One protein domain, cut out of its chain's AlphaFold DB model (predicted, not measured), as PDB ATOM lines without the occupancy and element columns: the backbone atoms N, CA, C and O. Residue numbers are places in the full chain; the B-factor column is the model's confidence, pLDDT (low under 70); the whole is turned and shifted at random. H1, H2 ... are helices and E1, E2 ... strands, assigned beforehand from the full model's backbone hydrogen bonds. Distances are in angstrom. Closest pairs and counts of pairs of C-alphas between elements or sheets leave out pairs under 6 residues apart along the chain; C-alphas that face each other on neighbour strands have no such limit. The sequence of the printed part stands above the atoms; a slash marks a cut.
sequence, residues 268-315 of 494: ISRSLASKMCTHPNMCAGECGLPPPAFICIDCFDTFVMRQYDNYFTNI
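Overview. This is residues 268 to 315 of the 494 residues of the protein "UNC79" of Bugula neritina (UniProt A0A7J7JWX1). A small sheet of three short strands has one short helix, H2, over it, while a second, H1, only grazes it, mostly beside the edge strand E2; the two helices are apart. The printed part has 48 residues with two named helices and three named strands, in the order E1, H1, E2, H2, E3, and its class is mixed, helices and strands. The sheet runs E2, E1, E3, all antiparallel. The whole is compact, with a radius of gyration of the C-alphas of 9.9 A, and rounded, spanning 26 by 21 by 18 A.

Arrangement. The inner strand E1, residues 275 to 277, is antiparallel to E3, residues 312 to 314, at 147 degrees, with N 276 and O 313 2.9 A apart. On its other side E2, residues 293 to 295, is antiparallel to E1 at 148 degrees, with N 277 and O 293 2.8 A apart. H2, residues 297 to 304, is on the sheet at a height of 9.8 A, along the strands at 10 degrees to E1 on the local plane. It lies only just over E2 and E1, with 3 C-alphas falling on each; the closest C-alphas of H2 and E1, Ile 297 and Lys 275, are 7.0 A apart. E2, H2 and E3 form a split strand-helix-strand unit, two strands running the same way with E1 between them, and its crossover is right-handed. H1, residues 280 to 287, only grazes the sheet; its closest C-alpha to E2 is that of Cys 283, 5.5 A from that of Ala 293. In H1 and H2 every O i to N i+4 pair is within hydrogen-bond range.

Along the chain. E1 begins at C-alpha 275 (13.600, -49.526, 25.602). H1 is 10.4 A long and H2 9.9 A; E1 and E2 are each 6.6 A and E3 6.7 A. E3 ends at C-alpha 314 (12.043, -48.121, 21.464).

Size, cuts and confidence. The C-alphas farthest apart, Ile 268 and Asn 310, are 28.4 A apart. The printed part has no cut and no long link. Its mean pLDDT is 84.0, with residues 303 to 309 under 70.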
ATOM      1  N   ILE A 268      20.679 -62.241  35.714       86.75
ATOM      2  CA  ILE A 268      21.562 -63.400  35.506       86.75
ATOM      3  C   ILE A 268      21.719 -63.707  34.011       86.75
ATOM      4  O   ILE A 268      22.832 -63.923  33.543       86.75
ATOM      5  N   SER A 269      20.626 -63.661  33.248       86.69
ATOM      6  CA  SER A 269      20.627 -63.919  31.803       86.69
ATOM      7  C   SER A 269      21.171 -62.755  30.966       86.69
ATOM      8  O   SER A 269      21.260 -62.888  29.749       86.69
ATOM      9  N   ARG A 270      21.556 -61.632  31.597       90.50
ATOM     10  CA  ARG A 270      22.094 -60.429  30.938       90.50
ATOM     11  C   ARG A 270      21.222 -59.988  29.755       90.50
ATOM     12  O   ARG A 270      21.714 -59.804  28.646       90.50
ATOM     13  N   SER A 271      19.920 -59.812  29.988       93.62
ATOM     14  CA  SER A 271      18.998 -59.376  28.935       93.62
ATOM     15  C   SER A 271      19.402 -58.035  28.319       93.62
ATOM     16  O   SER A 271      19.655 -57.056  29.031       93.62
ATOM     17  N   LEU A 272      19.389 -57.989  26.986       95.25
ATOM     18  CA  LEU A 272      19.537 -56.763  26.207       95.25
ATOM     19  C   LEU A 272      18.367 -55.813  26.484       95.25
ATOM     20  O   LEU A 272      17.226 -56.235  26.703       95.25
ATOM     21  N   ALA A 273      18.652 -54.519  26.459       94.50
ATOM     22  CA  ALA A 273      17.625 -53.502  26.516       94.50
ATOM     23  C   ALA A 273      16.825 -53.458  25.210       94.50
ATOM     24  O   ALA A 273      17.349 -53.672  24.119       94.50
ATOM     25  N   SER A 274      15.540 -53.157  25.331       92.31
ATOM     26  CA  SER A 274      14.624 -52.938  24.204       92.31
ATOM     27  C   SER A 274      14.055 -51.521  24.216       92.31
ATOM     28  O   SER A 274      13.618 -51.005  23.183       92.31
ATOM     29  N   LYS A 275      14.089 -50.875  25.385       90.44
ATOM     30  CA  LYS A 275      13.600 -49.526  25.602       90.44
ATOM     31  C   LYS A 275      14.678 -48.640  26.205       90.44
ATOM     32  O   LYS A 275      15.479 -49.076  27.034       90.44
ATOM     33  N   MET A 276      14.626 -47.374  25.830       90.38
ATOM     34  CA  MET A 276      15.383 -46.295  26.436       90.38
ATOM     35  C   MET A 276      14.418 -45.347  27.141       90.38
ATOM     36  O   MET A 276      13.440 -44.902  26.539       90.38
ATOM     37  N   CYS A 277      14.713 -45.006  28.391       86.81
ATOM     38  CA  CYS A 277      13.978 -43.997  29.137       86.81
ATOM     39  C   CYS A 277      14.824 -42.750  29.350       86.81
ATOM     40  O   CYS A 277      15.972 -42.833  29.788       86.81
ATOM     41  N   THR A 278      14.217 -41.594  29.108       82.19
ATOM     42  CA  THR A 278      14.830 -40.287  29.361       82.19
ATOM     43  C   THR A 278      14.247 -39.572  30.582       82.19
ATOM     44  O   THR A 278      14.740 -38.510  30.940       82.19
ATOM     45  N   HIS A 279      13.242 -40.145  31.262       81.06
ATOM     46  CA  HIS A 279      12.644 -39.544  32.458       81.06
ATOM     47  C   HIS A 279      13.631 -39.503  33.640       81.06
ATOM     48  O   HIS A 279      13.961 -40.568  34.181       81.06
ATOM     49  N   PRO A 280      14.047 -38.311  34.109       80.06
ATOM     50  CA  PRO A 280      15.062 -38.171  35.152       80.06
ATOM     51  C   PRO A 280      14.755 -38.933  36.441       80.06
ATOM     52  O   PRO A 280      15.596 -39.696  36.914       80.06
ATOM     53  N   ASN A 281      13.533 -38.811  36.963       81.25
ATOM     54  CA  ASN A 281      13.161 -39.431  38.236       81.25
ATOM     55  C   ASN A 281      13.138 -40.963  38.136       81.25
ATOM     56  O   ASN A 281      13.474 -41.646  39.099       81.25
ATOM     57  N   MET A 282      12.768 -41.509  36.969       84.12
ATOM     58  CA  MET A 282      12.681 -42.958  36.766       84.12
ATOM     59  C   MET A 282      14.091 -43.539  36.711       84.12
ATOM     60  O   MET A 282      14.414 -44.450  37.470       84.12
ATOM     61  N   CYS A 283      14.962 -42.952  35.884       88.19
ATOM     62  CA  CYS A 283      16.362 -43.359  35.778       88.19
ATOM     63  C   CYS A 283      17.060 -43.289  37.148       88.19
ATOM     64  O   CYS A 283      17.686 -44.257  37.590       88.19
ATOM     65  N   ALA A 284      16.876 -42.178  37.867       87.06
ATOM     66  CA  ALA A 284      17.481 -41.970  39.175       87.06
ATOM     67  C   ALA A 284      16.928 -42.919  40.255       87.06
ATOM     68  O   ALA A 284      17.689 -43.377  41.110       87.06
ATOM     69  N   GLY A 285      15.623 -43.198  40.243       85.50
ATOM     70  CA  GLY A 285      14.948 -44.037  41.237       85.50
ATOM     71  C   GLY A 285      15.148 -45.538  41.019       85.50
ATOM     72  O   GLY A 285      15.552 -46.243  41.941       85.50
ATOM     73  N   GLU A 286      14.907 -46.027  39.802       87.31
ATOM     74  CA  GLU A 286      14.883 -47.465  39.484       87.31
ATOM     75  C   GLU A 286      16.244 -48.019  39.036       87.31
ATOM     76  O   GLU A 286      16.536 -49.208  39.223       87.31
ATOM     77  N   CYS A 287      17.086 -47.172  38.438       89.31
ATOM     78  CA  CYS A 287      18.402 -47.567  37.928       89.31
ATOM     79  C   CYS A 287      19.553 -47.004  38.766       89.31
ATOM     80  O   CYS A 287      20.656 -47.538  38.708       89.31
ATOM     81  N   GLY A 288      19.318 -45.952  39.557       87.12
ATOM     82  CA  GLY A 288      20.392 -45.245  40.259       87.12
ATOM     83  C   GLY A 288      21.353 -44.529  39.306       87.12
ATOM     84  O   GLY A 288      22.497 -44.279  39.676       87.12
ATOM     85  N   LEU A 289      20.901 -44.226  38.085       88.69
ATOM     86  CA  LEU A 289      21.698 -43.643  37.008       88.69
ATOM     87  C   LEU A 289      21.030 -42.365  36.484       88.69
ATOM     88  O   LEU A 289      19.802 -42.248  36.546       88.69
ATOM     89  N   PRO A 290      21.798 -41.411  35.935       87.25
ATOM     90  CA  PRO A 290      21.207 -40.340  35.145       87.25
ATOM     91  C   PRO A 290      20.549 -40.874  33.864       87.25
ATOM     92  O   PRO A 290      20.865 -41.979  33.420       87.25
ATOM     93  N   PRO A 291      19.656 -40.098  33.230       86.44
ATOM     94  CA  PRO A 291      19.184 -40.410  31.887       86.44
ATOM     95  C   PRO A 291      20.322 -40.392  30.849       86.44
ATOM     96  O   PRO A 291      21.240 -39.588  30.992       86.44
ATOM     97  N   PRO A 292      20.248 -41.221  29.795       90.06
ATOM     98  CA  PRO A 292      19.193 -42.180  29.514       90.06
ATOM     99  C   PRO A 292      19.457 -43.512  30.231       90.06
ATOM    100  O   PRO A 292      20.598 -43.954  30.340       90.06
ATOM    101  N   ALA A 293      18.394 -44.185  30.672       91.31
ATOM    102  CA  ALA A 293      18.487 -45.543  31.207       91.31
ATOM    103  C   ALA A 293      17.953 -46.576  30.208       91.31
ATOM    104  O   ALA A 293      16.905 -46.378  29.588       91.31
ATOM    105  N   PHE A 294      18.646 -47.708  30.097       93.56
ATOM    106  CA  PHE A 294      18.309 -48.797  29.179       93.56
ATOM    107  C   PHE A 294      17.608 -49.947  29.909       93.56
ATOM    108  O   PHE A 294      18.126 -50.479  30.891       93.56
ATOM    109  N   ILE A 295      16.428 -50.352  29.434       92.56
ATOM    110  CA  ILE A 295      15.535 -51.298  30.119       92.56
ATOM    111  C   ILE A 295      15.120 -52.421  29.155       92.56
ATOM    112  O   ILE A 295      14.795 -52.166  27.992       92.56
ATOM    113  N   CYS A 296      15.154 -53.680  29.613       93.56
ATOM    114  CA  CYS A 296      14.657 -54.824  28.835       93.56
ATOM    115  C   CYS A 296      13.124 -54.864  28.796       93.56
ATOM    116  O   CYS A 296      12.454 -54.241  29.621       93.56
ATOM    117  N   ILE A 297      12.573 -55.646  27.863       90.81
ATOM    118  CA  ILE A 297      11.122 -55.705  27.647       90.81
ATOM    119  C   ILE A 297      10.390 -56.219  28.891       90.81
ATOM    120  O   ILE A 297       9.408 -55.619  29.303       90.81
ATOM    121  N   ASP A 298      10.947 -57.214  29.585       91.06
ATOM    122  CA  ASP A 298      10.301 -57.792  30.767       91.06
ATOM    123  C   ASP A 298      10.241 -56.798  31.934       91.06
ATOM    124  O   ASP A 298       9.257 -56.735  32.670       91.06
ATOM    125  N   CYS A 299      11.292 -55.984  32.107       90.38
ATOM    126  CA  CYS A 299      11.297 -54.928  33.119       90.38
ATOM    127  C   CYS A 299      10.312 -53.810  32.777       90.38
ATOM    128  O   CYS A 299       9.687 -53.264  33.686       90.38
ATOM    129  N   PHE A 300      10.187 -53.478  31.493       88.94
ATOM    130  CA  PHE A 300       9.217 -52.505  31.013       88.94
ATOM    131  C   PHE A 300       7.781 -52.996  31.268       88.94
ATOM    132  O   PHE A 300       7.020 -52.316  31.953       88.94
ATOM    133  N   ASP A 301       7.449 -54.215  30.848       86.69
ATOM    134  CA  ASP A 301       6.097 -54.770  30.977       86.69
ATOM    135  C   ASP A 301       5.684 -55.009  32.437       86.69
ATOM    136  O   ASP A 301       4.538 -54.767  32.810       86.69
ATOM    137  N   THR A 302       6.617 -55.439  33.294       80.38
ATOM    138  CA  THR A 302       6.296 -55.811  34.684       80.38
ATOM    139  C   THR A 302       6.169 -54.601  35.620       80.38
ATOM    140  O   THR A 302       5.416 -54.659  36.589       80.38
ATOM    141  N   PHE A 303       6.910 -53.511  35.380       67.88
ATOM    142  CA  PHE A 303       7.043 -52.426  36.368       67.88
ATOM    143  C   PHE A 303       6.756 -51.016  35.850       67.88
ATOM    144  O   PHE A 303       6.477 -50.133  36.655       67.88
ATOM    145  N   VAL A 304       6.830 -50.772  34.540       63.78
ATOM    146  CA  VAL A 304       6.756 -49.408  33.979       63.78
ATOM    147  C   VAL A 304       5.341 -49.043  33.503       63.78
ATOM    148  O   VAL A 304       5.033 -47.879  33.237       63.78
ATOM    149  N   MET A 305       4.434 -50.015  33.465       56.91
ATOM    150  CA  MET A 305       3.098 -49.875  32.895       56.91
ATOM    151  C   MET A 305       2.155 -49.054  33.789       56.91
ATOM    152  O   MET A 305       1.399 -49.617  34.577       56.91
ATOM    153  N   ARG A 306       2.219 -47.717  33.660       57.34
ATOM    154  CA  ARG A 306       1.089 -46.748  33.609       57.34
ATOM    155  C   ARG A 306       1.533 -45.301  33.858       57.34
ATOM    156  O   ARG A 306       0.942 -44.404  33.273       57.34
ATOM    157  N   GLN A 307       2.561 -45.064  34.680       63.09
ATOM    158  CA  GLN A 307       2.977 -43.696  35.042       63.09
ATOM    159  C   GLN A 307       3.987 -43.079  34.057       63.09
ATOM    160  O   GLN A 307       3.968 -41.870  33.849       63.09
ATOM    161  N   TYR A 308       4.853 -43.887  33.432       67.44
ATOM    162  CA  TYR A 308       5.997 -43.374  32.661       67.44
ATOM    163  C   TYR A 308       5.999 -43.746  31.174       67.44
ATOM    164  O   TYR A 308       6.980 -43.448  30.501       67.44
ATOM    165  N   ASP A 309       4.943 -44.372  30.643       69.12
ATOM    166  CA  ASP A 309       4.925 -44.943  29.280       69.12
ATOM    167  C   ASP A 309       5.365 -43.937  28.194       69.12
ATOM    168  O   ASP A 309       6.202 -44.236  27.343       69.12
ATOM    169  N   ASN A 310       4.934 -42.678  28.327       70.12
ATOM    170  CA  ASN A 310       5.278 -41.581  27.414       70.12
ATOM    171  C   ASN A 310       6.775 -41.206  27.374       70.12
ATOM    172  O   ASN A 310       7.190 -40.452  26.495       70.12
ATOM    173  N   TYR A 311       7.584 -41.698  28.314       75.00
ATOM    174  CA  TYR A 311       9.016 -41.407  28.420       75.00
ATOM    175  C   TYR A 311       9.911 -42.537  27.911       75.00
ATOM    176  O   TYR A 311      11.137 -42.394  27.895       75.00
ATOM    177  N   PHE A 312       9.313 -43.654  27.496       83.38
ATOM    178  CA  PHE A 312      10.035 -44.785  26.941       83.38
ATOM    179  C   PHE A 312       9.994 -44.736  25.420       83.38
ATOM    180  O   PHE A 312       8.945 -44.716  24.782       83.38
ATOM    181  N   THR A 313      11.175 -44.784  24.824       85.31
ATOM    182  CA  THR A 313      11.347 -44.916  23.381       85.31
ATOM    183  C   THR A 313      11.878 -46.306  23.068       85.31
ATOM    184  O   THR A 313      12.628 -46.897  23.848       85.31
ATOM    185  N   ASN A 314      11.446 -46.877  21.943       88.38
ATOM    186  CA  ASN A 314      12.043 -48.121  21.464       88.38
ATOM    187  C   ASN A 314      13.468 -47.825  21.006       88.38
ATOM    188  O   ASN A 314      13.687 -46.839  20.301       88.38
ATOM    189  N   ILE A 315      14.409 -48.691  21.371       91.44
ATOM    190  CA  ILE A 315      15.767 -48.615  20.839       91.44
ATOM    191  C   ILE A 315      15.699 -48.984  19.357       91.44
ATOM    192  O   ILE A 315      15.248 -50.079  19.009       91.44
TER     193      ILE A 315